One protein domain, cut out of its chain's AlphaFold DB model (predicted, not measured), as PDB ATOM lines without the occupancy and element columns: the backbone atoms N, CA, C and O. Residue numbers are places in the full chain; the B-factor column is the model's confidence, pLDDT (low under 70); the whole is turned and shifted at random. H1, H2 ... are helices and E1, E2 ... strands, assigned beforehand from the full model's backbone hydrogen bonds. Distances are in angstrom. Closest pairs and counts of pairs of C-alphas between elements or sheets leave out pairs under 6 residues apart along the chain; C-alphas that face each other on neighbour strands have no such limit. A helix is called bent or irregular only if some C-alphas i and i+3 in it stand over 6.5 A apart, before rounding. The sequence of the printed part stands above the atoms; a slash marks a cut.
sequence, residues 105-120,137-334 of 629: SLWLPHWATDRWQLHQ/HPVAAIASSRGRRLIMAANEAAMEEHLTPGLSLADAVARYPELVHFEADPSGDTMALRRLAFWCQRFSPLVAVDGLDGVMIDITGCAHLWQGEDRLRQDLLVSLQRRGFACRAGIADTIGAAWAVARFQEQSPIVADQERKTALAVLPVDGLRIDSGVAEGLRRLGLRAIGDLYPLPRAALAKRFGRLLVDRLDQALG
ATOM      1  N   SER A 105      30.340  -7.773  28.725       97.50
ATOM      2  CA  SER A 105      31.630  -8.154  29.295       97.50
ATOM      3  C   SER A 105      31.637  -9.647  29.583       97.50
ATOM      4  O   SER A 105      30.910 -10.099  30.462       97.50
ATOM      5  N   LEU A 106      32.471 -10.405  28.878       97.44
ATOM      6  CA  LEU A 106      32.775 -11.804  29.168       97.44
ATOM      7  C   LEU A 106      33.976 -11.872  30.112       97.44
ATOM      8  O   LEU A 106      35.020 -11.292  29.819       97.44
ATOM      9  N   TRP A 107      33.845 -12.621  31.201       96.50
ATOM     10  CA  TRP A 107      34.906 -12.886  32.166       96.50
ATOM     11  C   TRP A 107      35.167 -14.389  32.303       96.50
ATOM     12  O   TRP A 107      34.227 -15.186  32.352       96.50
ATOM     13  N   LEU A 108      36.445 -14.761  32.351       95.38
ATOM     14  CA  LEU A 108      36.960 -16.128  32.403       95.38
ATOM     15  C   LEU A 108      37.811 -16.285  33.678       95.38
ATOM     16  O   LEU A 108      39.037 -16.181  33.603       95.38
ATOM     17  N   PRO A 109      37.194 -16.517  34.852       92.06
ATOM     18  CA  PRO A 109      37.881 -16.493  36.151       92.06
ATOM     19  C   PRO A 109      39.082 -17.445  36.249       92.06
ATOM     20  O   PRO A 109      40.036 -17.165  36.972       92.06
ATOM     21  N   HIS A 110      39.049 -18.552  35.506       93.25
ATOM     22  CA  HIS A 110      40.047 -19.622  35.556       93.25
ATOM     23  C   HIS A 110      40.778 -19.799  34.215       93.25
ATOM     24  O   HIS A 110      41.256 -20.884  33.891       93.25
ATOM     25  N   TRP A 111      40.895 -18.722  33.425       94.50
ATOM     26  CA  TRP A 111      41.398 -18.749  32.044       94.50
ATOM     27  C   TRP A 111      42.670 -19.591  31.830       94.50
ATOM     28  O   TRP A 111      42.697 -20.461  30.956       94.50
ATOM     29  N   ALA A 112      43.713 -19.363  32.633       93.19
ATOM     30  CA  ALA A 112      44.995 -20.055  32.487       93.19
ATOM     31  C   ALA A 112      44.887 -21.564  32.773       93.19
ATOM     32  O   ALA A 112      45.451 -22.384  32.043       93.19
ATOM     33  N   THR A 113      44.142 -21.949  33.815       93.06
ATOM     34  CA  THR A 113      43.966 -23.358  34.194       93.06
ATOM     35  C   THR A 113      43.037 -24.092  33.233       93.06
ATOM     36  O   THR A 113      43.365 -25.204  32.822       93.06
ATOM     37  N   ASP A 114      41.950 -23.457  32.788       92.12
ATOM     38  CA  ASP A 114      41.007 -24.034  31.822       92.12
ATOM     39  C   ASP A 114      41.695 -24.272  30.469       92.12
ATOM     40  O   ASP A 114      41.567 -25.340  29.859       92.12
ATOM     41  N   ARG A 115      42.507 -23.304  30.009       91.00
ATOM     42  CA  ARG A 115      43.310 -23.439  28.783       91.00
ATOM     43  C   ARG A 115      44.272 -24.620  28.874       91.00
ATOM     44  O   ARG A 115      44.375 -25.400  27.922       91.00
ATOM     45  N   TRP A 116      44.983 -24.746  29.993       90.50
ATOM     46  CA  TRP A 116      45.932 -25.835  30.202       90.50
ATOM     47  C   TRP A 116      45.232 -27.199  30.205       90.50
ATOM     48  O   TRP A 116      45.657 -28.108  29.490       90.50
ATOM     49  N   GLN A 117      44.113 -27.329  30.927       87.94
ATOM     50  CA  GLN A 117      43.337 -28.571  30.985       87.94
ATOM     51  C   GLN A 117      42.861 -29.017  29.596       87.94
ATOM     52  O   GLN A 117      42.958 -30.200  29.256       87.94
ATOM     53  N   LEU A 118      42.419 -28.082  28.752       84.25
ATOM     54  CA  LEU A 118      42.015 -28.393  27.380       84.25
ATOM     55  C   LEU A 118      43.170 -28.867  26.504       84.25
ATOM     56  O   LEU A 118      42.994 -29.788  25.703       84.25
ATOM     57  N   HIS A 119      44.354 -28.276  26.664       82.75
ATOM     58  CA  HIS A 119      45.544 -28.715  25.942       82.75
ATOM     59  C   HIS A 119      45.938 -30.150  26.329       82.75
ATOM     60  O   HIS A 119      46.265 -30.960  25.462       82.75
ATOM     61  N   GLN A 120      45.825 -30.497  27.614       80.81
ATOM     62  CA  GLN A 120      46.090 -31.851  28.110       80.81
ATOM     63  C   GLN A 120      45.050 -32.869  27.616       80.81
ATOM     64  O   GLN A 120      45.400 -33.999  27.272       80.81
ATOM     65  N   HIS A 137      39.891 -32.007  40.086       84.38
ATOM     66  CA  HIS A 137      41.111 -32.013  40.891       84.38
ATOM     67  C   HIS A 137      41.694 -30.591  40.982       84.38
ATOM     68  O   HIS A 137      41.637 -29.857  39.986       84.38
ATOM     69  N   PRO A 138      42.279 -30.187  42.125       92.12
ATOM     70  CA  PRO A 138      42.987 -28.916  42.252       92.12
ATOM     71  C   PRO A 138      44.119 -28.774  41.229       92.12
ATOM     72  O   PRO A 138      45.016 -29.619  41.147       92.12
ATOM     73  N   VAL A 139      44.075 -27.691  40.446       93.31
ATOM     74  CA  VAL A 139      45.089 -27.338  39.445       93.31
ATOM     75  C   VAL A 139      45.555 -25.898  39.657       93.31
ATOM     76  O   VAL A 139      44.730 -24.992  39.779       93.31
ATOM     77  N   ALA A 140      46.871 -25.672  39.626       95.44
ATOM     78  CA  ALA A 140      47.475 -24.349  39.781       95.44
ATOM     79  C   ALA A 140      48.579 -24.054  38.747       95.44
ATOM     80  O   ALA A 140      49.474 -24.864  38.507       95.44
ATOM     81  N   ALA A 141      48.563 -22.849  38.180       94.75
ATOM     82  CA  ALA A 141      49.683 -22.304  37.419       94.75
ATOM     83  C   ALA A 141      50.685 -21.656  38.383       94.75
ATOM     84  O   ALA A 141      50.279 -20.889  39.256       94.75
ATOM     85  N   ILE A 142      51.982 -21.910  38.214       96.19
ATOM     86  CA  ILE A 142      53.042 -21.387  39.084       96.19
ATOM     87  C   ILE A 142      54.059 -20.543  38.319       96.19
ATOM     88  O   ILE A 142      54.364 -20.812  37.162       96.19
ATOM     89  N   ALA A 143      54.625 -19.536  38.981       93.94
ATOM     90  CA  ALA A 143      55.763 -18.783  38.464       93.94
ATOM     91  C   ALA A 143      56.750 -18.432  39.579       93.94
ATOM     92  O   ALA A 143      56.401 -18.371  40.762       93.94
ATOM     93  N   SER A 144      58.001 -18.187  39.196       92.38
ATOM     94  CA  SER A 144      59.032 -17.731  40.129       92.38
ATOM     95  C   SER A 144      58.950 -16.215  40.310       92.38
ATOM     96  O   SER A 144      59.059 -15.465  39.346       92.38
ATOM     97  N   SER A 145      58.802 -15.756  41.552       87.56
ATOM     98  CA  SER A 145      58.799 -14.340  41.927       87.56
ATOM     99  C   SER A 145      59.672 -14.130  43.161       87.56
ATOM    100  O   SER A 145      59.470 -14.769  44.193       87.56
ATOM    101  N   ARG A 146      60.682 -13.253  43.050       84.44
ATOM    102  CA  ARG A 146      61.639 -12.922  44.131       84.44
ATOM    103  C   ARG A 146      62.237 -14.161  44.830       84.44
ATOM    104  O   ARG A 146      62.331 -14.205  46.052       84.44
ATOM    105  N   GLY A 147      62.603 -15.184  44.053       84.50
ATOM    106  CA  GLY A 147      63.207 -16.427  44.559       84.50
ATOM    107  C   GLY A 147      62.229 -17.448  45.158       84.50
ATOM    108  O   GLY A 147      62.664 -18.503  45.604       84.50
ATOM    109  N   ARG A 148      60.915 -17.180  45.151       89.75
ATOM    110  CA  ARG A 148      59.870 -18.120  45.592       89.75
ATOM    111  C   ARG A 148      59.012 -18.556  44.409       89.75
ATOM    112  O   ARG A 148      58.749 -17.757  43.515       89.75
ATOM    113  N   ARG A 149      58.536 -19.804  44.415       94.06
ATOM    114  CA  ARG A 149      57.518 -20.275  43.462       94.06
ATOM    115  C   ARG A 149      56.139 -19.995  44.043       94.06
ATOM    116  O   ARG A 149      55.841 -20.481  45.134       94.06
ATOM    117  N   LEU A 150      55.341 -19.194  43.348       96.06
ATOM    118  CA  LEU A 150      54.018 -18.758  43.793       96.06
ATOM    119  C   LEU A 150      52.946 -19.249  42.824       96.06
ATOM    120  O   LEU A 150      53.201 -19.343  41.622       96.06
ATOM    121  N   ILE A 151      51.752 -19.521  43.347       95.56
ATOM    122  CA  ILE A 151      50.548 -19.723  42.539       95.56
ATOM    123  C   ILE A 151      50.208 -18.400  41.847       95.56
ATOM    124  O   ILE A 151      50.077 -17.367  42.500       95.56
ATOM    125  N   MET A 152      50.052 -18.440  40.530       93.75
ATOM    126  CA  MET A 152      49.650 -17.304  39.697       93.75
ATOM    127  C   MET A 152      48.176 -17.376  39.304       93.75
ATOM    128  O   MET A 152      47.514 -16.348  39.220       93.75
ATOM    129  N   ALA A 153      47.665 -18.585  39.083       93.19
ATOM    130  CA  ALA A 153      46.264 -18.856  38.789       93.19
ATOM    131  C   ALA A 153      45.886 -20.225  39.361       93.19
ATOM    132  O   ALA A 153      46.733 -21.115  39.440       93.19
ATOM    133  N   ALA A 154      44.626 -20.390  39.740       93.62
ATOM    134  CA  ALA A 154      44.090 -21.616  40.314       93.62
ATOM    135  C   ALA A 154      42.690 -21.872  39.743       93.62
ATOM    136  O   ALA A 154      41.959 -20.915  39.460       93.62
ATOM    137  N   ASN A 155      42.333 -23.142  39.552       92.81
ATOM    138  CA  ASN A 155      40.975 -23.523  39.167       92.81
ATOM    139  C   ASN A 155      40.021 -23.465  40.371       92.81
ATOM    140  O   ASN A 155      40.452 -23.298  41.511       92.81
ATOM    141  N   GLU A 156      38.723 -23.627  40.120       90.81
ATOM    142  CA  GLU A 156      37.681 -23.579  41.154       90.81
ATOM    143  C   GLU A 156      37.949 -24.562  42.310       90.81
ATOM    144  O   GLU A 156      37.994 -24.145  43.462       90.81
ATOM    145  N   ALA A 157      38.282 -25.822  42.009       91.56
ATOM    146  CA  ALA A 157      38.598 -26.831  43.027       91.56
ATOM    147  C   ALA A 157      39.811 -26.467  43.905       91.56
ATOM    148  O   ALA A 157      39.816 -26.710  45.107       91.56
ATOM    149  N   ALA A 158      40.855 -25.861  43.332       92.12
ATOM    150  CA  ALA A 158      41.988 -25.371  44.116       92.12
ATOM    151  C   ALA A 158      41.591 -24.179  45.004       92.12
ATOM    152  O   ALA A 158      42.049 -24.070  46.142       92.12
ATOM    153  N   MET A 159      40.717 -23.299  44.514       91.06
ATOM    154  CA  MET A 159      40.213 -22.160  45.283       91.06
ATOM    155  C   MET A 159      39.334 -22.596  46.466       91.06
ATOM    156  O   MET A 159      39.436 -21.984  47.532       91.06
ATOM    157  N   GLU A 160      38.529 -23.653  46.309       91.69
ATOM    158  CA  GLU A 160      37.742 -24.273  47.390       91.69
ATOM    159  C   GLU A 160      38.635 -24.798  48.526       91.69
ATOM    160  O   GLU A 160      38.319 -24.606  49.697       91.69
ATOM    161  N   GLU A 161      39.812 -25.334  48.192       91.75
ATOM    162  CA  GLU A 161      40.847 -25.767  49.148       91.75
ATOM    163  C   GLU A 161      41.744 -24.608  49.649       91.75
ATOM    164  O   GLU A 161      42.826 -24.807  50.212       91.75
ATOM    165  N   HIS A 162      41.320 -23.358  49.430       91.69
ATOM    166  CA  HIS A 162      42.042 -22.136  49.800       91.69
ATOM    167  C   HIS A 162      43.450 -22.002  49.180       91.69
ATOM    168  O   HIS A 162      44.315 -21.295  49.717       91.69
ATOM    169  N   LEU A 163      43.689 -22.636  48.027       93.69
ATOM    170  CA  LEU A 163      44.914 -22.518  47.235       93.69
ATOM    171  C   LEU A 163      44.791 -21.346  46.253       93.69
ATOM    172  O   LEU A 163      44.499 -21.505  45.072       93.69
ATOM    173  N   THR A 164      44.994 -20.138  46.770       92.69
ATOM    174  CA  THR A 164      44.753 -18.887  46.037       92.69
ATOM    175  C   THR A 164      46.023 -18.318  45.383       92.69
ATOM    176  O   THR A 164      47.139 -18.599  45.842       92.69
ATOM    177  N   PRO A 165      45.895 -17.490  44.324       92.19
ATOM    178  CA  PRO A 165      47.020 -16.743  43.768       92.19
ATOM    179  C   PRO A 165      47.797 -15.959  44.836       92.19
ATOM    180  O   PRO A 165      47.216 -15.297  45.693       92.19
ATOM    181  N   GLY A 166      49.126 -16.027  44.777       91.69
ATOM    182  CA  GLY A 166      50.048 -15.448  45.758       91.69
ATOM    183  C   GLY A 166      50.533 -16.426  46.836       91.69
ATOM    184  O   GLY A 166      51.580 -16.173  47.438       91.69
ATOM    185  N   LEU A 167      49.849 -17.558  47.052       94.06
ATOM    186  CA  LEU A 167      50.314 -18.611  47.961       94.06
ATOM    187  C   LEU A 167      51.593 -19.268  47.422       94.06
ATOM    188  O   LEU A 167      51.758 -19.437  46.210       94.06
ATOM    189  N   SER A 168      52.515 -19.646  48.311       95.56
ATOM    190  CA  SER A 168      53.726 -20.344  47.885       95.56
ATOM    191  C   SER A 168      53.432 -21.795  47.522       95.56
ATOM    192  O   SER A 168      52.606 -22.446  48.157       95.56
ATOM    193  N   LEU A 169      54.126 -22.319  46.510       94.69
ATOM    194  CA  LEU A 169      53.944 -23.704  46.080       94.69
ATOM    195  C   LEU A 169      54.225 -24.695  47.220       94.69
ATOM    196  O   LEU A 169      53.525 -25.692  47.344       94.69
ATOM    197  N   ALA A 170      55.226 -24.411  48.057       93.44
ATOM    198  CA  ALA A 170      55.557 -25.258  49.200       93.44
ATOM    199  C   ALA A 170      54.384 -25.349  50.190       93.44
ATOM    200  O   ALA A 170      54.013 -26.446  50.594       93.44
ATOM    201  N   ASP A 171      53.755 -24.213  50.513       94.12
ATOM    202  CA  ASP A 171      52.582 -24.180  51.393       94.12
ATOM    203  C   ASP A 171      51.373 -24.866  50.741       94.12
ATOM    204  O   ASP A 171      50.613 -25.559  51.413       94.12
ATOM    205  N   ALA A 172      51.197 -24.689  49.430       93.50
ATOM    206  CA  ALA A 172      50.097 -25.284  48.684       93.50
ATOM    207  C   ALA A 172      50.185 -26.816  48.641       93.50
ATOM    208  O   ALA A 172      49.207 -27.490  48.948       93.50
ATOM    209  N   VAL A 173      51.366 -27.364  48.340       93.50
ATOM    210  CA  VAL A 173      51.616 -28.817  48.322       93.50
ATOM    211  C   VAL A 173      51.566 -29.409  49.731       93.50
ATOM    212  O   VAL A 173      51.113 -30.535  49.903       93.50
ATOM    213  N   ALA A 174      51.973 -28.655  50.758       93.19
ATOM    214  CA  ALA A 174      51.830 -29.097  52.144       93.19
ATOM    215  C   ALA A 174      50.356 -29.240  52.568       93.19
ATOM    216  O   ALA A 174      50.034 -30.135  53.345       93.19
ATOM    217  N   ARG A 175      49.464 -28.374  52.061       92.12
ATOM    218  CA  ARG A 175      48.013 -28.458  52.306       92.12
ATOM    219  C   ARG A 175      47.340 -29.529  51.456       92.12
ATOM    220  O   ARG A 175      46.486 -30.248  51.959       92.12
ATOM    221  N   TYR A 176      47.729 -29.624  50.188       92.38
ATOM    222  CA  TYR A 176      47.135 -30.538  49.222       92.38
ATOM    223  C   TYR A 176      48.244 -31.244  48.417       92.38
ATOM    224  O   TYR A 176      48.664 -30.750  47.366       92.38
ATOM    225  N   PRO A 177      48.742 -32.404  48.893       91.25
ATOM    226  CA  PRO A 177      49.858 -33.113  48.259       91.25
ATOM    227  C   PRO A 177      49.591 -33.564  46.818       91.25
ATOM    228  O   PRO A 177      50.525 -33.711  46.035       91.25
ATOM    229  N   GLU A 178      48.323 -33.756  46.449       91.06
ATOM    230  CA  GLU A 178      47.901 -34.172  45.105       91.06
ATOM    231  C   GLU A 178      47.700 -32.989  44.134       91.06
ATOM    232  O   GLU A 178      47.095 -33.147  43.073       91.06
ATOM    233  N   LEU A 179      48.172 -31.785  44.485       92.81
ATOM    234  CA  LEU A 179      47.984 -30.578  43.680       92.81
ATOM    235  C   LEU A 179      48.698 -30.721  42.335       92.81
ATOM    236  O   LEU A 179      49.923 -30.835  42.264       92.81
ATOM    237  N   VAL A 180      47.936 -30.629  41.247       93.75
ATOM    238  CA  VAL A 180      48.512 -30.603  39.905       93.75
ATOM    239  C   VAL A 180      48.970 -29.183  39.595       93.75
ATOM    240  O   VAL A 180      48.181 -28.244  39.557       93.75
ATOM    241  N   HIS A 181      50.259 -29.019  39.334       93.19
ATOM    242  CA  HIS A 181      50.858 -27.722  39.019       93.19
ATOM    243  C   HIS A 181      51.612 -27.705  37.685       93.19
ATOM    244  O   HIS A 181      52.165 -28.725  37.266       93.19
ATOM    245  N   PHE A 182      51.651 -26.540  37.037       94.12
ATOM    246  CA  PHE A 182      52.360 -26.309  35.774       94.12
ATOM    247  C   PHE A 182      52.958 -24.894  35.705       94.12
ATOM    248  O   PHE A 182      52.465 -23.984  36.367       94.12
ATOM    249  N   GLU A 183      54.006 -24.684  34.900       95.19
ATOM    250  CA  GLU A 183      54.571 -23.339  34.698       95.19
ATOM    251  C   GLU A 183      53.564 -22.414  34.009       95.19
ATOM    252  O   GLU A 183      53.026 -22.751  32.954       95.19
ATOM    253  N   ALA A 184      53.351 -21.225  34.570       93.50
ATOM    254  CA  ALA A 184      52.524 -20.201  33.951       93.50
ATOM    255  C   ALA A 184      53.098 -19.792  32.582       93.50
ATOM    256  O   ALA A 184      54.296 -19.545  32.443       93.50
ATOM    257  N   ASP A 185      52.219 -19.650  31.589       92.62
ATOM    258  CA  ASP A 185      52.556 -19.214  30.230       92.62
ATOM    259  C   ASP A 185      51.723 -17.972  29.848       92.62
ATOM    260  O   ASP A 185      50.766 -18.068  29.072       92.62
ATOM    261  N   PRO A 186      52.078 -16.777  30.372       91.62
ATOM    262  CA  PRO A 186      51.305 -15.555  30.140       91.62
ATOM    263  C   PRO A 186      51.225 -15.152  28.661       91.62
ATOM    264  O   PRO A 186      50.244 -14.546  28.223       91.62
ATOM    265  N   SER A 187      52.258 -15.483  27.878       92.31
ATOM    266  CA  SER A 187      52.304 -15.196  26.440       92.31
ATOM    267  C   SER A 187      51.283 -16.044  25.683       92.31
ATOM    268  O   SER A 187      50.476 -15.515  24.909       92.31
ATOM    269  N   GLY A 188      51.249 -17.354  25.951       89.44
ATOM    270  CA  GLY A 188      50.245 -18.244  25.384       89.44
ATOM    271  C   GLY A 188      48.830 -17.927  25.861       89.44
ATOM    272  O   GLY A 188      47.910 -17.963  25.042       89.44
ATOM    273  N   ASP A 189      48.654 -17.545  27.129       92.56
ATOM    274  CA  ASP A 189      47.362 -17.115  27.679       92.56
ATOM    275  C   ASP A 189      46.836 -15.876  26.941       92.56
ATOM    276  O   ASP A 189      45.689 -15.865  26.484       92.56
ATOM    277  N   THR A 190      47.692 -14.869  26.736       92.44
ATOM    278  CA  THR A 190      47.362 -13.638  25.998       92.44
ATOM    279  C   THR A 190      47.009 -13.938  24.540       92.44
ATOM    280  O   THR A 190      46.015 -13.439  24.004       92.44
ATOM    281  N   MET A 191      47.805 -14.780  23.873       90.00
ATOM    282  CA  MET A 191      47.565 -15.143  22.478       90.00
ATOM    283  C   MET A 191      46.260 -15.932  22.315       90.00
ATOM    284  O   MET A 191      45.506 -15.689  21.370       90.00
ATOM    285  N   ALA A 192      45.969 -16.852  23.233       90.25
ATOM    286  CA  ALA A 192      44.729 -17.612  23.225       90.25
ATOM    287  C   ALA A 192      43.509 -16.719  23.527       90.25
ATOM    288  O   ALA A 192      42.485 -16.866  22.860       90.25
ATOM    289  N   LEU A 193      43.631 -15.741  24.433       94.88
ATOM    290  CA  LEU A 193      42.545 -14.808  24.747       94.88
ATOM    291  C   LEU A 193      42.223 -13.925  23.538       94.88
ATOM    292  O   LEU A 193      41.061 -13.722  23.190       94.88
ATOM    293  N   ARG A 194      43.253 -13.482  22.808       93.25
ATOM    294  CA  ARG A 194      43.072 -12.754  21.547       93.25
ATOM    295  C   ARG A 194      42.363 -13.598  20.483       93.25
ATOM    296  O   ARG A 194      41.509 -13.080  19.768       93.25
ATOM    297  N   ARG A 195      42.673 -14.897  20.376       89.25
ATOM    298  CA  ARG A 195      41.950 -15.822  19.475       89.25
ATOM    299  C   ARG A 195      40.492 -15.992  19.894       89.25
ATOM    300  O   ARG A 195      39.620 -15.999  19.027       89.25
ATOM    301  N   LEU A 196      40.222 -16.089  21.195       93.00
ATOM    302  CA  LEU A 196      38.861 -16.129  21.724       93.00
ATOM    303  C   LEU A 196      38.094 -14.845  21.377       93.00
ATOM    304  O   LEU A 196      36.963 -14.919  20.905       93.00
ATOM    305  N   ALA A 197      38.725 -13.680  21.514       94.31
ATOM    306  CA  ALA A 197      38.133 -12.406  21.132       94.31
ATOM    307  C   ALA A 197      37.824 -12.332  19.618       94.31
ATOM    308  O   ALA A 197      36.740 -11.894  19.236       94.31
ATOM    309  N   PHE A 198      38.693 -12.850  18.739       90.62
ATOM    310  CA  PHE A 198      38.359 -12.995  17.312       90.62
ATOM    311  C   PHE A 198      37.175 -13.939  17.080       90.62
ATOM    312  O   PHE A 198      36.285 -13.634  16.292       90.62
ATOM    313  N   TRP A 199      37.111 -15.063  17.793       89.69
ATOM    314  CA  TRP A 199      35.965 -15.970  17.728       89.69
ATOM    315  C   TRP A 199      34.660 -15.305  18.201       89.69
ATOM    316  O   TRP A 199      33.593 -15.595  17.657       89.69
ATOM    317  N   CYS A 200      34.729 -14.380  19.161       94.56
ATOM    318  CA  CYS A 200      33.586 -13.593  19.619       94.56
ATOM    319  C   CYS A 200      33.044 -12.622  18.551       94.56
ATOM    320  O   CYS A 200      31.904 -12.182  18.689       94.56
ATOM    321  N   GLN A 201      33.771 -12.344  17.458       92.12
ATOM    322  CA  GLN A 201      33.309 -11.420  16.404       92.12
ATOM    323  C   GLN A 201      32.034 -11.879  15.678       92.12
ATOM    324  O   GLN A 201      31.366 -11.094  15.008       92.12
ATOM    325  N   ARG A 202      31.647 -13.148  15.829       90.12
ATOM    326  CA  ARG A 202      30.357 -13.648  15.332       90.12
ATOM    327  C   ARG A 202      29.146 -13.178  16.137       90.12
ATOM    328  O   ARG A 202      28.038 -13.335  15.645       90.12
ATOM    329  N   PHE A 203      29.350 -12.637  17.341       92.31
ATOM    330  CA  PHE A 203      28.296 -12.004  18.139       92.31
ATOM    331  C   PHE A 203      28.165 -10.507  17.832       92.31
ATOM    332  O   PHE A 203      27.067  -9.959  17.874       92.31
ATOM    333  N   SER A 204      29.278  -9.849  17.500       93.75
ATOM    334  CA  SER A 204      29.329  -8.455  17.052       93.75
ATOM    335  C   SER A 204      30.655  -8.171  16.335       93.75
ATOM    336  O   SER A 204      31.678  -8.709  16.751       93.75
ATOM    337  N   PRO A 205      30.698  -7.288  15.318       90.12
ATOM    338  CA  PRO A 205      31.955  -6.864  14.700       90.12
ATOM    339  C   PRO A 205      32.891  -6.092  15.648       90.12
ATOM    340  O   PRO A 205      34.085  -5.990  15.372       90.12
ATOM    341  N   LEU A 206      32.374  -5.533  16.748       94.81
ATOM    342  CA  LEU A 206      33.121  -4.698  17.687       94.81
ATOM    343  C   LEU A 206      33.444  -5.489  18.962       94.81
ATOM    344  O   LEU A 206      32.653  -5.545  19.901       94.81
ATOM    345  N   VAL A 207      34.632  -6.095  18.991       96.38
ATOM    346  CA  VAL A 207      35.126  -6.911  20.113       96.38
ATOM    347  C   VAL A 207      36.505  -6.435  20.540       96.38
ATOM    348  O   VAL A 207      37.338  -6.192  19.680       96.38
ATOM    349  N   ALA A 208      36.784  -6.361  21.837       96.00
ATOM    350  CA  ALA A 208      38.080  -6.009  22.407       96.00
ATOM    351  C   ALA A 208      38.533  -7.059  23.435       96.00
ATOM    352  O   ALA A 208      37.709  -7.707  24.080       96.00
ATOM    353  N   VAL A 209      39.848  -7.222  23.605       96.00
ATOM    354  CA  VAL A 209      40.398  -7.954  24.761       96.00
ATOM    355  C   VAL A 209      40.254  -7.073  26.002       96.00
ATOM    356  O   VAL A 209      40.546  -5.880  25.938       96.00
ATOM    357  N   ASP A 210      39.823  -7.658  27.118       93.62
ATOM    358  CA  ASP A 210      39.695  -6.995  28.416       93.62
ATOM    359  C   ASP A 210      40.659  -7.635  29.426       93.62
ATOM    360  O   ASP A 210      40.407  -8.715  29.955       93.62
ATOM    361  N   GLY A 211      41.794  -6.976  29.672       91.00
ATOM    362  CA  GLY A 211      42.799  -7.448  30.624       91.00
ATOM    363  C   GLY A 211      43.436  -8.789  30.233       91.00
ATOM    364  O   GLY A 211      43.825  -8.989  29.082       91.00
ATOM    365  N   LEU A 212      43.587  -9.679  31.220       91.88
ATOM    366  CA  LEU A 212      44.226 -10.997  31.078       91.88
ATOM    367  C   LEU A 212      43.218 -12.155  31.011       91.88
ATOM    368  O   LEU A 212      43.612 -13.289  30.744       91.88
ATOM    369  N   ASP A 213      41.941 -11.880  31.276       93.31
ATOM    370  CA  ASP A 213      40.924 -12.893  31.564       93.31
ATOM    371  C   ASP A 213      39.525 -12.521  31.041       93.31
ATOM    372  O   ASP A 213      38.519 -13.078  31.483       93.31
ATOM    373  N   GLY A 214      39.428 -11.570  30.107       95.75
ATOM    374  CA  GLY A 214      38.142 -11.067  29.639       95.75
ATOM    375  C   GLY A 214      38.095 -10.664  28.170       95.75
ATOM    376  O   GLY A 214      39.104 -10.434  27.499       95.75
ATOM    377  N   VAL A 215      36.866 -10.561  27.669       97.44
ATOM    378  CA  VAL A 215      36.543 -10.042  26.337       97.44
ATOM    379  C   VAL A 215      35.386  -9.062  26.478       97.44
ATOM    380  O   VAL A 215      34.351  -9.398  27.047       97.44
ATOM    381  N   MET A 216      35.535  -7.860  25.931       97.88
ATOM    382  CA  MET A 216      34.465  -6.865  25.873       97.88
ATOM    383  C   MET A 216      33.859  -6.832  24.471       97.88
ATOM    384  O   MET A 216      34.582  -6.802  23.477       97.88
ATOM    385  N   ILE A 217      32.534  -6.818  24.375       97.75
ATOM    386  CA  ILE A 217      31.799  -6.860  23.109       97.75
ATOM    387  C   ILE A 217      30.801  -5.702  23.084       97.75
ATOM    388  O   ILE A 217      29.919  -5.642  23.933       97.75
ATOM    389  N   ASP A 218      30.898  -4.799  22.110       96.62
ATOM    390  CA  ASP A 218      29.835  -3.821  21.851       96.62
ATOM    391  C   ASP A 218      28.727  -4.532  21.064       96.62
ATOM    392  O   ASP A 218      28.879  -4.816  19.881       96.62
ATOM    393  N   ILE A 219      27.622  -4.868  21.728       96.25
ATOM    394  CA  ILE A 219      26.472  -5.564  21.134       96.25
ATOM    395  C   ILE A 219      25.390  -4.588  20.649       96.25
ATOM    396  O   ILE A 219      24.268  -5.016  20.349       96.25
ATOM    397  N   THR A 220      25.697  -3.287  20.571       93.94
ATOM    398  CA  THR A 220      24.758  -2.246  20.140       93.94
ATOM    399  C   THR A 220      24.188  -2.594  18.768       93.94
ATOM    400  O   THR A 220      24.899  -2.662  17.768       93.94
ATOM    401  N   GLY A 221      22.877  -2.826  18.717       91.12
ATOM    402  CA  GLY A 221      22.186  -3.195  17.484       91.12
ATOM    403  C   GLY A 221      22.411  -4.638  17.015       91.12
ATOM    404  O   GLY A 221      21.835  -5.004  16.000       91.12
ATOM    405  N   CYS A 222      23.160  -5.487  17.726       93.38
ATOM    406  CA  CYS A 222      23.398  -6.888  17.334       93.38
ATOM    407  C   CYS A 222      22.410  -7.875  17.975       93.38
ATOM    408  O   CYS A 222      22.058  -8.876  17.357       93.38
ATOM    409  N   ALA A 223      21.906  -7.581  19.178       91.31
ATOM    410  CA  ALA A 223      21.085  -8.504  19.971       91.31
ATOM    411  C   ALA A 223      19.821  -9.036  19.256       91.31
ATOM    412  O   ALA A 223      19.379 -10.154  19.523       91.31
ATOM    413  N   HIS A 224      19.257  -8.278  18.310       90.69
ATOM    414  CA  HIS A 224      18.074  -8.691  17.545       90.69
ATOM    415  C   HIS A 224      18.302  -9.963  16.707       90.69
ATOM    416  O   HIS A 224      17.366 -10.739  16.524       90.69
ATOM    417  N   LEU A 225      19.539 -10.230  16.267       91.06
ATOM    418  CA  LEU A 225      19.893 -11.439  15.510       91.06
ATOM    419  C   LEU A 225      19.770 -12.724  16.352       91.06
ATOM    420  O   LEU A 225      19.629 -13.812  15.800       91.06
ATOM    421  N   TRP A 226      19.762 -12.594  17.683       91.25
ATOM    422  CA  TRP A 226      19.556 -13.690  18.636       91.25
ATOM    423  C   TRP A 226      18.172 -13.660  19.289       91.25
ATOM    424  O   TRP A 226      17.903 -14.465  20.174       91.25
ATOM    425  N   GLN A 227      17.267 -12.783  18.841       92.12
ATOM    426  CA  GLN A 227      15.959 -12.551  19.470       92.12
ATOM    427  C   GLN A 227      16.071 -11.978  20.898       92.12
ATOM    428  O   GLN A 227      15.236 -12.270  21.750       92.12
ATOM    429  N   GLY A 228      17.100 -11.163  21.161       93.56
ATOM    430  CA  GLY A 228      17.281 -10.440  22.422       93.56
ATOM    431  C   GLY A 228      18.638 -10.673  23.087       93.56
ATOM    432  O   GLY A 228      19.390 -11.584  22.735       93.56
ATOM    433  N   GLU A 229      18.945  -9.823  24.066       95.12
ATOM    434  CA  GLU A 229      20.224  -9.825  24.785       95.12
ATOM    435  C   GLU A 229      20.436 -11.110  25.601       95.12
ATOM    436  O   GLU A 229      21.533 -11.668  25.592       95.12
ATOM    437  N   ASP A 230      19.376 -11.643  26.219       94.44
ATOM    438  CA  ASP A 230      19.421 -12.893  26.988       94.44
ATOM    439  C   ASP A 230      19.874 -14.086  26.162       94.44
ATOM    440  O   ASP A 230      20.738 -14.852  26.587       94.44
ATOM    441  N   ARG A 231      19.320 -14.245  24.959       94.62
ATOM    442  CA  ARG A 231      19.662 -15.371  24.089       94.62
ATOM    443  C   ARG A 231      21.058 -15.237  23.498       94.62
ATOM    444  O   ARG A 231      21.746 -16.247  23.394       94.62
ATOM    445  N   LEU A 232      21.491 -14.017  23.168       95.56
ATOM    446  CA  LEU A 232      22.871 -13.750  22.749       95.56
ATOM    447  C   LEU A 232      23.850 -14.161  23.856       95.56
ATOM    448  O   LEU A 232      24.778 -14.932  23.613       95.56
ATOM    449  N   ARG A 233      23.615 -13.684  25.085       95.06
ATOM    450  CA  ARG A 233      24.435 -14.002  26.261       95.06
ATOM    451  C   ARG A 233      24.442 -15.498  26.557       95.06
ATOM    452  O   ARG A 233      25.510 -16.067  26.770       95.06
ATOM    453  N   GLN A 234      23.277 -16.142  26.535       94.25
ATOM    454  CA  GLN A 234      23.150 -17.570  26.811       94.25
ATOM    455  C   GLN A 234      23.869 -18.421  25.757       94.25
ATOM    456  O   GLN A 234      24.574 -19.358  26.123       94.25
ATOM    457  N   ASP A 235      23.743 -18.096  24.467       94.25
ATOM    458  CA  ASP A 235      24.451 -18.808  23.395       94.25
ATOM    459  C   ASP A 235      25.977 -18.694  23.548       94.25
ATOM    460  O   ASP A 235      26.700 -19.684  23.394       94.25
ATOM    461  N   LEU A 236      26.467 -17.506  23.925       94.75
ATOM    462  CA  LEU A 236      27.878 -17.264  24.216       94.75
ATOM    463  C   LEU A 236      28.364 -18.119  25.393       94.75
ATOM    464  O   LEU A 236      29.352 -18.845  25.240       94.75
ATOM    465  N   LEU A 237      27.669 -18.071  26.534       94.44
ATOM    466  CA  LEU A 237      28.043 -18.818  27.740       94.44
ATOM    467  C   LEU A 237      28.007 -20.331  27.494       94.44
ATOM    468  O   LEU A 237      29.005 -21.016  27.719       94.44
ATOM    469  N   VAL A 238      26.915 -20.851  26.925       93.56
ATOM    470  CA  VAL A 238      26.764 -22.283  26.611       93.56
ATOM    471  C   VAL A 238      27.844 -22.754  25.634       93.56
ATOM    472  O   VAL A 238      28.385 -23.851  25.786       93.56
ATOM    473  N   SER A 239      28.200 -21.936  24.639       90.56
ATOM    474  CA  SER A 239      29.261 -22.262  23.679       90.56
ATOM    475  C   SER A 239      30.644 -22.417  24.322       90.56
ATOM    476  O   SER A 239      31.468 -23.172  23.801       90.56
ATOM    477  N   LEU A 240      30.920 -21.698  25.413       91.69
ATOM    478  CA  LEU A 240      32.192 -21.760  26.137       91.69
ATOM    479  C   LEU A 240      32.190 -22.846  27.212       91.69
ATOM    480  O   LEU A 240      33.133 -23.631  27.271       91.69
ATOM    481  N   GLN A 241      31.100 -22.973  27.966       91.06
ATOM    482  CA  GLN A 241      30.928 -24.021  28.976       91.06
ATOM    483  C   GLN A 241      30.991 -25.423  28.357       91.06
ATOM    484  O   GLN A 241      31.657 -26.307  28.888       91.06
ATOM    485  N   ARG A 242      30.411 -25.628  27.162       88.12
ATOM    486  CA  ARG A 242      30.546 -26.891  26.403       88.12
ATOM    487  C   ARG A 242      31.987 -27.236  26.025       88.12
ATOM    488  O   ARG A 242      32.264 -28.378  25.672       88.12
ATOM    489  N   ARG A 243      32.888 -26.253  26.040       84.50
ATOM    490  CA  ARG A 243      34.321 -26.439  25.806       84.50
ATOM    491  C   ARG A 243      35.123 -26.504  27.100       84.50
ATOM    492  O   ARG A 243      36.335 -26.506  27.005       84.50
ATOM    493  N   GLY A 244      34.484 -26.556  28.267       86.69
ATOM    494  CA  GLY A 244      35.169 -26.664  29.553       86.69
ATOM    495  C   GLY A 244      35.736 -25.352  30.093       86.69
ATOM    496  O   GLY A 244      36.589 -25.406  30.966       86.69
ATOM    497  N   PHE A 245      35.294 -24.193  29.593       90.75
ATOM    498  CA  PHE A 245      35.660 -22.904  30.187       90.75
ATOM    499  C   PHE A 245      34.647 -22.485  31.249       90.75
ATOM    500  O   PHE A 245      33.448 -22.392  30.957       90.75
ATOM    501  N   ALA A 246      35.134 -22.143  32.439       91.44
ATOM    502  CA  ALA A 246      34.372 -21.388  33.417       91.44
ATOM    503  C   ALA A 246      34.240 -19.944  32.923       91.44
ATOM    504  O   ALA A 246      35.232 -19.273  32.627       91.44
ATOM    505  N   CYS A 247      33.009 -19.455  32.786       93.19
ATOM    506  CA  CYS A 247      32.767 -18.113  32.276       93.19
ATOM    507  C   CYS A 247      31.510 -17.471  32.858       93.19
ATOM    508  O   CYS A 247      30.531 -18.143  33.190       93.19
ATOM    509  N   ARG A 248      31.549 -16.143  32.958       94.94
ATOM    510  CA  ARG A 248      30.449 -15.272  33.390       94.94
ATOM    511  C   ARG A 248      30.327 -14.107  32.419       94.94
ATOM    512  O   ARG A 248      31.318 -13.707  31.810       94.94
ATOM    513  N   ALA A 249      29.123 -13.571  32.249       95.81
ATOM    514  CA  ALA A 249      28.900 -12.478  31.309       95.81
ATOM    515  C   ALA A 249      27.896 -11.457  31.837       95.81
ATOM    516  O   ALA A 249      26.778 -11.810  32.183       95.81
ATOM    517  N   GLY A 250      28.279 -10.188  31.860       96.50
ATOM    518  CA  GLY A 250      27.416  -9.078  32.259       96.50
ATOM    519  C   GLY A 250      27.069  -8.205  31.064       96.50
ATOM    520  O   GLY A 250      27.937  -7.972  30.222       96.50
ATOM    521  N   ILE A 251      25.833  -7.711  30.989       97.12
ATOM    522  CA  ILE A 251      25.432  -6.741  29.963       97.12
ATOM    523  C   ILE A 251      24.977  -5.452  30.633       97.12
ATOM    524  O   ILE A 251      24.141  -5.477  31.533       97.12
ATOM    525  N   ALA A 252      25.499  -4.326  30.166       96.56
ATOM    526  CA  ALA A 252      25.046  -3.000  30.558       96.56
ATOM    527  C   ALA A 252      25.233  -2.021  29.394       96.56
ATOM    528  O   ALA A 252      25.674  -2.388  28.310       96.56
ATOM    529  N   ASP A 253      24.892  -0.762  29.602       94.88
ATOM    530  CA  ASP A 253      25.016   0.307  28.612       94.88
ATOM    531  C   ASP A 253      26.324   1.115  28.714       94.88
ATOM    532  O   ASP A 253      26.636   1.902  27.821       94.88
ATOM    533  N   THR A 254      27.150   0.851  29.734       96.06
ATOM    534  CA  THR A 254      28.547   1.311  29.822       96.06
ATOM    535  C   THR A 254      29.508   0.132  29.946       96.06
ATOM    536  O   THR A 254      29.172  -0.913  30.512       96.06
ATOM    537  N   ILE A 255      30.735   0.309  29.447       96.81
ATOM    538  CA  ILE A 255      31.817  -0.683  29.563       96.81
ATOM    539  C   ILE A 255      32.099  -0.981  31.044       96.81
ATOM    540  O   ILE A 255      32.167  -2.145  31.438       96.81
ATOM    541  N   GLY A 256      32.206   0.063  31.875       96.00
ATOM    542  CA  GLY A 256      32.444  -0.074  33.312       96.00
ATOM    543  C   GLY A 256      31.345  -0.845  34.044       96.00
ATOM    544  O   GLY A 256      31.660  -1.722  34.846       96.00
ATOM    545  N   ALA A 257      30.070  -0.584  33.740       96.44
ATOM    546  CA  ALA A 257      28.969  -1.313  34.364       96.44
ATOM    547  C   ALA A 257      28.921  -2.777  33.922       96.44
ATOM    548  O   ALA A 257      28.815  -3.657  34.773       96.44
ATOM    549  N   ALA A 258      29.071  -3.048  32.619       96.75
ATOM    550  CA  ALA A 258      29.083  -4.410  32.088       96.75
ATOM    551  C   ALA A 258      30.215  -5.232  32.721       96.75
ATOM    552  O   ALA A 258      30.006  -6.373  33.138       96.75
ATOM    553  N   TRP A 259      31.396  -4.622  32.861       96.69
ATOM    554  CA  TRP A 259      32.557  -5.222  33.511       96.69
ATOM    555  C   TRP A 259      32.306  -5.557  34.984       96.69
ATOM    556  O   TRP A 259      32.573  -6.681  35.416       96.69
ATOM    557  N   ALA A 260      31.776  -4.596  35.746       95.94
ATOM    558  CA  ALA A 260      31.549  -4.747  37.178       95.94
ATOM    559  C   ALA A 260      30.533  -5.856  37.467       95.94
ATOM    560  O   ALA A 260      30.779  -6.725  38.305       95.94
ATOM    561  N   VAL A 261      29.415  -5.879  36.738       95.31
ATOM    562  CA  VAL A 261      28.369  -6.876  36.981       95.31
ATOM    563  C   VAL A 261      28.759  -8.278  36.517       95.31
ATOM    564  O   VAL A 261      28.393  -9.248  37.176       95.31
ATOM    565  N   ALA A 262      29.570  -8.407  35.461       95.19
ATOM    566  CA  ALA A 262      30.101  -9.702  35.029       95.19
ATOM    567  C   ALA A 262      30.943 -10.388  36.119       95.19
ATOM    568  O   ALA A 262      30.916 -11.613  36.241       95.19
ATOM    569  N   ARG A 263      31.680  -9.597  36.912       93.69
ATOM    570  CA  ARG A 263      32.636 -10.079  37.923       93.69
ATOM    571  C   ARG A 263      32.045 -10.174  39.324       93.69
ATOM    572  O   ARG A 263      32.271 -11.161  40.022       93.69
ATOM    573  N   PHE A 264      31.237  -9.197  39.724       93.25
ATOM    574  CA  PHE A 264      30.815  -9.049  41.118       93.25
ATOM    575  C   PHE A 264      29.342  -9.377  41.390       93.25
ATOM    576  O   PHE A 264      28.980  -9.485  42.554       93.25
ATOM    577  N   GLN A 265      28.503  -9.598  40.369       89.06
ATOM    578  CA  GLN A 265      27.135 -10.100  40.582       89.06
ATOM    579  C   GLN A 265      27.001 -11.579  40.232       89.06
ATOM    580  O   GLN A 265      27.320 -11.983  39.113       89.06
ATOM    581  N   GLU A 266      26.468 -12.375  41.157       75.25
ATOM    582  CA  GLU A 266      26.382 -13.839  41.047       75.25
ATOM    583  C   GLU A 266      25.698 -14.326  39.756       75.25
ATOM    584  O   GLU A 266      26.164 -15.279  39.136       75.25
ATOM    585  N   GLN A 267      24.648 -13.640  39.291       76.12
ATOM    586  CA  GLN A 267      23.780 -14.139  38.214       76.12
ATOM    587  C   GLN A 267      24.106 -13.642  36.797       76.12
ATOM    588  O   GLN A 267      23.306 -13.871  35.893       76.12
ATOM    589  N   SER A 268      25.272 -13.026  36.550       69.06
ATOM    590  CA  SER A 268      25.645 -12.583  35.186       69.06
ATOM    591  C   SER A 268      24.530 -11.728  34.532       69.06
ATOM    592  O   SER A 268      23.955 -12.122  33.510       69.06
ATOM    593  N   PRO A 269      24.150 -10.608  35.174       83.69
ATOM    594  CA  PRO A 269      22.897  -9.905  34.917       83.69
ATOM    595  C   PRO A 269      22.923  -9.111  33.608       83.69
ATOM    596  O   PRO A 269      23.972  -8.687  33.110       83.69
ATOM    597  N   ILE A 270      21.721  -8.838  33.112       92.06
ATOM    598  CA  ILE A 270      21.468  -7.805  32.115       92.06
ATOM    599  C   ILE A 270      20.911  -6.601  32.861       92.06
ATOM    600  O   ILE A 270      19.821  -6.662  33.415       92.06
ATOM    601  N   VAL A 271      21.675  -5.518  32.890       92.38
ATOM    602  CA  VAL A 271      21.300  -4.281  33.574       92.38
ATOM    603  C   VAL A 271      20.717  -3.316  32.557       92.38
ATOM    604  O   VAL A 271      21.374  -2.978  31.565       92.38
ATOM    605  N   ALA A 272      19.479  -2.879  32.778       88.81
ATOM    606  CA  ALA A 272      18.874  -1.801  32.003       88.81
ATOM    607  C   ALA A 272      19.517  -0.446  32.365       88.81
ATOM    608  O   ALA A 272      19.981  -0.262  33.488       88.81
ATOM    609  N   ASP A 273      19.514   0.520  31.440       84.94
ATOM    610  CA  ASP A 273      20.104   1.865  31.639       84.94
ATOM    611  C   ASP A 273      19.619   2.526  32.946       84.94
ATOM    612  O   ASP A 273      20.407   2.909  33.811       84.94
ATOM    613  N   GLN A 274      18.303   2.509  33.177       86.81
ATOM    614  CA  GLN A 274      17.679   3.095  34.372       86.81
ATOM    615  C   GLN A 274      18.079   2.399  35.685       86.81
ATOM    616  O   GLN A 274      18.016   3.007  36.754       86.81
ATOM    617  N   GLU A 275      18.514   1.142  35.619       90.25
ATOM    618  CA  GLU A 275      18.892   0.339  36.785       90.25
ATOM    619  C   GLU A 275      20.399   0.385  37.064       90.25
ATOM    620  O   GLU A 275      20.829  -0.036  38.140       90.25
ATOM    621  N   ARG A 276      21.215   0.938  36.149       93.19
ATOM    622  CA  ARG A 276      22.686   0.955  36.235       93.19
ATOM    623  C   ARG A 276      23.201   1.450  37.575       93.19
ATOM    624  O   ARG A 276      24.025   0.793  38.210       93.19
ATOM    625  N   LYS A 277      22.722   2.614  38.014       94.12
ATOM    626  CA  LYS A 277      23.198   3.254  39.247       94.12
ATOM    627  C   LYS A 277      22.909   2.391  40.477       94.12
ATOM    628  O   LYS A 277      23.770   2.279  41.349       94.12
ATOM    629  N   THR A 278      21.737   1.763  40.521       94.31
ATOM    630  CA  THR A 278      21.302   0.875  41.608       94.31
ATOM    631  C   THR A 278      22.058  -0.451  41.575       94.31
ATOM    632  O   THR A 278      22.561  -0.893  42.603       94.31
ATOM    633  N   ALA A 279      22.220  -1.042  40.387       93.19
ATOM    634  CA  ALA A 279      22.957  -2.286  40.183       93.19
ATOM    635  C   ALA A 279      24.441  -2.162  40.558       93.19
ATOM    636  O   ALA A 279      25.016  -3.101  41.105       93.19
ATOM    637  N   LEU A 280      25.055  -1.003  40.293       95.50
ATOM    638  CA  LEU A 280      26.430  -0.703  40.692       95.50
ATOM    639  C   LEU A 280      26.564  -0.406  42.188       95.50
ATOM    640  O   LEU A 280      27.597  -0.728  42.766       95.50
ATOM    641  N   ALA A 281      25.545   0.180  42.826       96.19
ATOM    642  CA  ALA A 281      25.644   0.684  44.196       96.19
ATOM    643  C   ALA A 281      26.046  -0.389  45.218       96.19
ATOM    644  O   ALA A 281      26.768  -0.079  46.160       96.19
ATOM    645  N   VAL A 282      25.595  -1.630  45.016       94.75
ATOM    646  CA  VAL A 282      25.826  -2.770  45.918       94.75
ATOM    647  C   VAL A 282      27.152  -3.497  45.669       94.75
ATOM    648  O   VAL A 282      27.528  -4.367  46.450       94.75
ATOM    649  N   LEU A 283      27.856  -3.176  44.580       95.56
ATOM    650  CA  LEU A 283      29.097  -3.858  44.210       95.56
ATOM    651  C   LEU A 283      30.279  -3.301  44.996       95.56
ATOM    652  O   LEU A 283      30.281  -2.112  45.318       95.56
ATOM    653  N   PRO A 284      31.311  -4.117  45.269       96.75
ATOM    654  CA  PRO A 284      32.523  -3.636  45.912       96.75
ATOM    655  C   PRO A 284      33.244  -2.598  45.046       96.75
ATOM    656  O   PRO A 284      33.151  -2.620  43.818       96.75
ATOM    657  N   VAL A 285      34.022  -1.719  45.682       96.50
ATOM    658  CA  VAL A 285      34.825  -0.685  44.993       96.50
ATOM    659  C   VAL A 285      35.817  -1.254  43.968       96.50
ATOM    660  O   VAL A 285      36.147  -0.574  42.999       96.50
ATOM    661  N   ASP A 286      36.233  -2.516  44.119       95.00
ATOM    662  CA  ASP A 286      37.040  -3.263  43.143       95.00
ATOM    663  C   ASP A 286      36.343  -3.363  41.761       95.00
ATOM    664  O   ASP A 286      37.003  -3.432  40.721       95.00
ATOM    665  N   GLY A 287      35.008  -3.252  41.734       94.50
ATOM    666  CA  GLY A 287      34.171  -3.136  40.536       94.50
ATOM    667  C   GLY A 287      34.510  -1.948  39.626       94.50
ATOM    668  O   GLY A 287      34.146  -1.954  38.452       94.50
ATOM    669  N   LEU A 288      35.246  -0.948  40.125       96.12
ATOM    670  CA  LEU A 288      35.660   0.231  39.357       96.12
ATOM    671  C   LEU A 288      36.952   0.039  38.549       96.12
ATOM    672  O   LEU A 288      37.400   0.994  37.916       96.12
ATOM    673  N   ARG A 289      37.559  -1.159  38.523       93.69
ATOM    674  CA  ARG A 289      38.839  -1.410  37.814       93.69
ATOM    675  C   ARG A 289      39.954  -0.459  38.262       93.69
ATOM    676  O   ARG A 289      40.681   0.113  37.446       93.69
ATOM    677  N   ILE A 290      40.032  -0.251  39.570       94.62
ATOM    678  CA  ILE A 290      41.036   0.588  40.225       94.62
ATOM    679  C   ILE A 290      42.176  -0.270  40.777       94.62
ATOM    680  O   ILE A 290      42.029  -1.477  40.954       94.62
ATOM    681  N   ASP A 291      43.316   0.366  41.043       93.50
ATOM    682  CA  ASP A 291      44.461  -0.292  41.672       93.50
ATOM    683  C   ASP A 291      44.097  -0.869  43.052       93.50
ATOM    684  O   ASP A 291      43.323  -0.271  43.811       93.50
ATOM    685  N   SER A 292      44.678  -2.022  43.395       90.81
ATOM    686  CA  SER A 292      44.364  -2.740  44.635       90.81
ATOM    687  C   SER A 292      44.727  -1.945  45.893       90.81
ATOM    688  O   SER A 292      44.019  -2.041  46.896       90.81
ATOM    689  N   GLY A 293      45.766  -1.104  45.843       93.62
ATOM    690  CA  GLY A 293      46.127  -0.199  46.932       93.62
ATOM    691  C   GLY A 293      45.095   0.909  47.144       93.62
ATOM    692  O   GLY A 293      44.793   1.264  48.285       93.62
ATOM    693  N   VAL A 294      44.496   1.420  46.062       94.62
ATOM    694  CA  VAL A 294      43.410   2.414  46.132       94.62
ATOM    695  C   VAL A 294      42.137   1.781  46.690       94.62
ATOM    696  O   VAL A 294      41.528   2.352  47.596       94.62
ATOM    697  N   ALA A 295      41.763   0.592  46.209       94.94
ATOM    698  CA  ALA A 295      40.619  -0.157  46.728       94.94
ATOM    699  C   ALA A 295      40.768  -0.453  48.231       94.94
ATOM    700  O   ALA A 295      39.844  -0.226  49.013       94.94
ATOM    701  N   GLU A 296      41.957  -0.875  48.663       94.38
ATOM    702  CA  GLU A 296      42.256  -1.104  50.076       94.38
ATOM    703  C   GLU A 296      42.188   0.188  50.905       94.38
ATOM    704  O   GLU A 296      41.619   0.205  51.999       94.38
ATOM    705  N   GLY A 297      42.698   1.300  50.368       94.88
ATOM    706  CA  GLY A 297      42.575   2.618  50.984       94.88
ATOM    707  C   GLY A 297      41.120   3.054  51.188       94.88
ATOM    708  O   GLY A 297      40.797   3.603  52.242       94.88
ATOM    709  N   LEU A 298      40.233   2.777  50.226       95.44
ATOM    710  CA  LEU A 298      38.793   3.035  50.342       95.44
ATOM    711  C   LEU A 298      38.149   2.153  51.424       95.44
ATOM    712  O   LEU A 298      37.476   2.677  52.317       95.44
ATOM    713  N   ARG A 299      38.440   0.843  51.426       94.81
ATOM    714  CA  ARG A 299      37.919  -0.105  52.430       94.81
ATOM    715  C   ARG A 299      38.310   0.278  53.857       94.81
ATOM    716  O   ARG A 299      37.479   0.181  54.759       94.81
ATOM    717  N   ARG A 300      39.537   0.774  54.065       94.50
ATOM    718  CA  ARG A 300      40.019   1.269  55.372       94.50
ATOM    719  C   ARG A 300      39.267   2.496  55.885       94.50
ATOM    720  O   ARG A 300      39.248   2.724  57.088       94.50
ATOM    721  N   LEU A 301      38.640   3.269  54.999       93.88
ATOM    722  CA  LEU A 301      37.779   4.401  55.363       93.88
ATOM    723  C   LEU A 301      36.302   4.022  55.495       93.88
ATOM    724  O   LEU A 301      35.469   4.904  55.671       93.88
ATOM    725  N   GLY A 302      35.974   2.732  55.394       93.81
ATOM    726  CA  GLY A 302      34.599   2.245  55.437       93.81
ATOM    727  C   GLY A 302      33.849   2.346  54.108       93.81
ATOM    728  O   GLY A 302      32.691   1.954  54.066       93.81
ATOM    729  N   LEU A 303      34.493   2.807  53.030       95.94
ATOM    730  CA  LEU A 303      33.910   2.879  51.687       95.94
ATOM    731  C   LEU A 303      34.136   1.532  50.993       95.94
ATOM    732  O   LEU A 303      35.188   1.296  50.394       95.94
ATOM    733  N   ARG A 304      33.191   0.606  51.161       95.75
ATOM    734  CA  ARG A 304      33.327  -0.778  50.676       95.75
ATOM    735  C   ARG A 304      32.604  -0.989  49.359       95.75
ATOM    736  O   ARG A 304      33.091  -1.773  48.546       95.75
ATOM    737  N   ALA A 305      31.494  -0.290  49.147       97.12
ATOM    738  CA  ALA A 305      30.668  -0.404  47.960       97.12
ATOM    739  C   ALA A 305      30.795   0.830  47.054       97.12
ATOM    740  O   ALA A 305      31.090   1.935  47.509       97.12
ATOM    741  N   ILE A 306      30.547   0.665  45.754       97.31
ATOM    742  CA  ILE A 306      30.590   1.768  44.779       97.31
ATOM    743  C   ILE A 306      29.556   2.846  45.138       97.31
ATOM    744  O   ILE A 306      29.829   4.037  44.980       97.31
ATOM    745  N   GLY A 307      28.396   2.443  45.669       96.94
ATOM    746  CA  GLY A 307      27.339   3.357  46.104       96.94
ATOM    747  C   GLY A 307      27.780   4.327  47.201       96.94
ATOM    748  O   GLY A 307      27.324   5.473  47.216       96.94
ATOM    749  N   ASP A 308      28.737   3.925  48.043       96.69
ATOM    750  CA  ASP A 308      29.294   4.763  49.112       96.69
ATOM    751  C   ASP A 308      30.010   6.008  48.552       96.69
ATOM    752  O   ASP A 308      30.176   7.013  49.243       96.69
ATOM    753  N   LEU A 309      30.419   5.969  47.277       96.44
ATOM    754  CA  LEU A 309      31.117   7.063  46.597       96.44
ATOM    755  C   LEU A 309      30.169   8.084  45.955       96.44
ATOM    756  O   LEU A 309      30.607   9.168  45.568       96.44
ATOM    757  N   TYR A 310      28.880   7.765  45.810       95.88
ATOM    758  CA  TYR A 310      27.903   8.650  45.170       95.88
ATOM    759  C   TYR A 310      27.701   9.992  45.887       95.88
ATOM    760  O   TYR A 310      27.691  11.006  45.187       95.88
ATOM    761  N   PRO A 311      27.557  10.054  47.227       95.75
ATOM    762  CA  PRO A 311      27.371  11.330  47.919       95.75
ATOM    763  C   PRO A 311      28.666  12.150  48.037       95.75
ATOM    764  O   PRO A 311      28.618  13.316  48.426       95.75
ATOM    765  N   LEU A 312      29.831  11.564  47.735       94.88
ATOM    766  CA  LEU A 312      31.125  12.207  47.952       94.88
ATOM    767  C   LEU A 312      31.477  13.185  46.813       94.88
ATOM    768  O   LEU A 312      31.408  12.816  45.634       94.88
ATOM    769  N   PRO A 313      31.947  14.411  47.127       95.00
ATOM    770  CA  PRO A 313      32.397  15.357  46.110       95.00
ATOM    771  C   PRO A 313      33.567  14.806  45.283       95.00
ATOM    772  O   PRO A 313      34.607  14.428  45.834       95.00
ATOM    773  N   ARG A 314      33.449  14.843  43.946       95.00
ATOM    774  CA  ARG A 314      34.484  14.341  43.017       95.00
ATOM    775  C   ARG A 314      35.861  14.966  43.255       95.00
ATOM    776  O   ARG A 314      36.870  14.268  43.217       95.00
ATOM    777  N   ALA A 315      35.910  16.259  43.584       94.31
ATOM    778  CA  ALA A 315      37.156  16.965  43.886       94.31
ATOM    779  C   ALA A 315      37.892  16.395  45.116       94.31
ATOM    780  O   ALA A 315      39.119  16.290  45.109       94.31
ATOM    781  N   ALA A 316      37.158  15.987  46.158       93.94
ATOM    782  CA  ALA A 316      37.746  15.403  47.362       93.94
ATOM    783  C   ALA A 316      38.303  13.997  47.092       93.94
ATOM    784  O   ALA A 316      39.409  13.676  47.535       93.94
ATOM    785  N   LEU A 317      37.574  13.191  46.309       94.25
ATOM    786  CA  LEU A 317      38.031  11.873  45.861       94.25
ATOM    787  C   LEU A 317      39.311  11.985  45.024       94.25
ATOM    788  O   LEU A 317      40.299  11.321  45.334       94.25
ATOM    789  N   ALA A 318      39.332  12.885  44.036       95.00
ATOM    790  CA  ALA A 318      40.496  13.098  43.180       95.00
ATOM    791  C   ALA A 318      41.738  13.546  43.967       95.00
ATOM    792  O   ALA A 318      42.837  13.063  43.702       95.00
ATOM    793  N   LYS A 319      41.574  14.431  44.962       94.62
ATOM    794  CA  LYS A 319      42.688  14.927  45.788       94.62
ATOM    795  C   LYS A 319      43.344  13.824  46.623       94.62
ATOM    796  O   LYS A 319      44.548  13.882  46.854       94.62
ATOM    797  N   ARG A 320      42.566  12.850  47.105       93.31
ATOM    798  CA  ARG A 320      43.048  11.806  48.026       93.31
ATOM    799  C   ARG A 320      43.473  10.517  47.325       93.31
ATOM    800  O   ARG A 320      44.443   9.902  47.749       93.31
ATOM    801  N   PHE A 321      42.745  10.113  46.289       93.44
ATOM    802  CA  PHE A 321      42.906   8.818  45.616       93.44
ATOM    803  C   PHE A 321      43.324   8.939  44.148       93.44
ATOM    804  O   PHE A 321      43.520   7.931  43.474       93.44
ATOM    805  N   GLY A 322      43.483  10.166  43.654       94.12
ATOM    806  CA  GLY A 322      43.864  10.443  42.278       94.12
ATOM    807  C   GLY A 322      42.674  10.529  41.324       94.12
ATOM    808  O   GLY A 322      41.549  10.117  41.613       94.12
ATOM    809  N   ARG A 323      42.945  11.090  40.142       95.19
ATOM    810  CA  ARG A 323      41.938  11.358  39.108       95.19
ATOM    811  C   ARG A 323      41.310  10.085  38.529       95.19
ATOM    812  O   ARG A 323      40.118  10.079  38.248       95.19
ATOM    813  N   LEU A 324      42.087   9.005  38.429       94.94
ATOM    814  CA  LEU A 324      41.650   7.743  37.826       94.94
ATOM    815  C   LEU A 324      40.417   7.139  38.519       94.94
ATOM    816  O   LEU A 324      39.543   6.625  37.832       94.94
ATOM    817  N   LEU A 325      40.311   7.226  39.853       96.25
ATOM    818  CA  LEU A 325      39.132   6.741  40.586       96.25
ATOM    819  C   LEU A 325      37.855   7.463  40.137       96.25
ATOM    820  O   LEU A 325      36.823   6.829  39.932       96.25
ATOM    821  N   VAL A 326      37.937   8.788  39.991       96.75
ATOM    822  CA  VAL A 326      36.811   9.624  39.561       96.75
ATOM    823  C   VAL A 326      36.438   9.299  38.123       96.75
ATOM    824  O   VAL A 326      35.275   9.022  37.860       96.75
ATOM    825  N   ASP A 327      37.421   9.227  37.223       96.94
ATOM    826  CA  ASP A 327      37.160   8.891  35.823       96.94
ATOM    827  C   ASP A 327      36.529   7.495  35.691       96.94
ATOM    828  O   ASP A 327      35.598   7.318  34.912       96.94
ATOM    829  N   ARG A 328      36.969   6.504  36.480       97.19
ATOM    830  CA  ARG A 328      36.380   5.156  36.487       97.19
ATOM    831  C   ARG A 328      34.955   5.124  37.026       97.19
ATOM    832  O   ARG A 328      34.127   4.392  36.486       97.19
ATOM    833  N   LEU A 329      34.670   5.906  38.063       97.31
ATOM    834  CA  LEU A 329      33.323   6.046  38.609       97.31
ATOM    835  C   LEU A 329      32.388   6.719  37.600       97.31
ATOM    836  O   LEU A 329      31.312   6.192  37.331       97.31
ATOM    837  N   ASP A 330      32.820   7.824  37.001       96.88
ATOM    838  CA  ASP A 330      32.037   8.567  36.015       96.88
ATOM    839  C   ASP A 330      31.861   7.743  34.717       96.88
ATOM    840  O   ASP A 330      30.782   7.744  34.129       96.88
ATOM    841  N   GLN A 331      32.852   6.935  34.312       96.94
ATOM    842  CA  GLN A 331      32.718   5.958  33.217       96.94
ATOM    843  C   GLN A 331      31.714   4.847  33.529       96.94
ATOM    844  O   GLN A 331      30.887   4.496  32.686       96.94
ATOM    845  N   ALA A 332      31.771   4.279  34.735       96.38
ATOM    846  CA  ALA A 332      30.830   3.247  35.154       96.38
ATOM    847  C   ALA A 332      29.400   3.799  35.226       96.38
ATOM    848  O   ALA A 332      28.472   3.117  34.801       96.38
ATOM    849  N   LEU A 333      29.231   5.041  35.691       95.19
ATOM    850  CA  LEU A 333      27.944   5.731  35.787       95.19
ATOM    851  C   LEU A 333      27.440   6.327  34.470       95.19
ATOM    852  O   LEU A 333      26.282   6.731  34.433       95.19
ATOM    853  N   GLY A 334      28.251   6.341  33.410       93.69
ATOM    854  CA  GLY A 334      27.887   6.873  32.092       93.69
ATOM    855  C   GLY A 334      28.014   8.393  31.950       93.69
ATOM    856  O   GLY A 334      27.644   8.931  30.912       93.69
TER     857      GLY A 334
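What this domain is: This is residues 105 to 120 and 137 to 334 of the 629 residues of the protein "DNA-directed DNA polymerase" of Rhodospirillaceae bacterium (UniProt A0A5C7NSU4). Three lobes make an arch: in the middle the sheet E5 E6 E1 E7, with H4 and H6 over one face and H7 over the other; at one foot the small sheet E3 E2 E4 between H1 and H3; at the other foot a cluster of helices, H8 to H13, packed on H7. The larger sheet is antiparallel, the smaller mixed. The 214 printed residues hold 13 named helices and seven named strands, in the order E1 H1 E2 E3 H2 H3 E4 H4 E5 E6 H5 H6 E7, then H7 to H13. The class is mixed, helices and strands; the whole is compact, with a radius of gyration of the C-alphas of 18.7 A and spans of 49 by 46 by 26 A.

How they stand to each other: E1, residues 105 to 107, is antiparallel to E6, 214 to 218 (N 106 to O 215, 2.8 A), and E7, 248 to 252 (N 107 to O 248, 2.8 A). E5, 206 to 210, forms a hairpin with E6 (N 208 to O 216, 2.8 A). H1, 111 to 120, is on the other sheet at a height of 9.5 A. There E2, 139 to 145, and E3, 148 to 154, form a hairpin (N 145 to O 148, 2.8 A); E4, 180 to 183, is parallel to E2 (N 142 to O 182, 2.8 A). H2, 156 to 160, only grazes this sheet; H3, 169 to 175, is on the face opposite H1. H4, 186 to 200, only just touches H1, with 3 pairs of C-alphas within 8 A, by residue 189 alone. H4 and H6, 229 to 241, are on the same face of the larger sheet in three layers, helices on both faces; H7, 255 to 264, is on the opposite face. E6, H5, H6 and E7 form a split strand-helix-strand unit, E1 between its strands, with a right-handed crossover; H5, 223 to 226, touches H6 only at the corner. The hub H9, 285 to 288, touches H7 (closest C-alphas 260 and 287, 4.6 A), H10, 292 to 300, H13, 323 to 333, and, only just, H11, 306 to 309, with 3 pairs within 8 A. H8, 273 to 281, irregular with C-alphas 274 and 277 7.4 A apart, touches H11; H12, 314 to 321, touches H13. Every O i to N i+4 pair is within hydrogen-bond range in H1 to H4, H6, H7, H10, H12 and H13, and 3 of 5 in H8; H5, H9 and H11 are too short.

Where its parts are: H4 is 20.7 A long, E2 19.1 A and H6 18.3 A. E1 begins at C-alpha 105 (31.630, -8.154, 29.295); H13 ends at C-alpha 333 (27.944, 5.731, 35.787).

The domain as a whole: The C-alphas of Gly 147 and Gln 227 are farthest apart, 53.6 A. Residues 121 to 136 are not printed; C-alphas 120 and 137 are 13.7 A apart across the cut. Of the links printed whole, none is long. Mean pLDDT of the printed part is 93.1; only residue 268 is under 70.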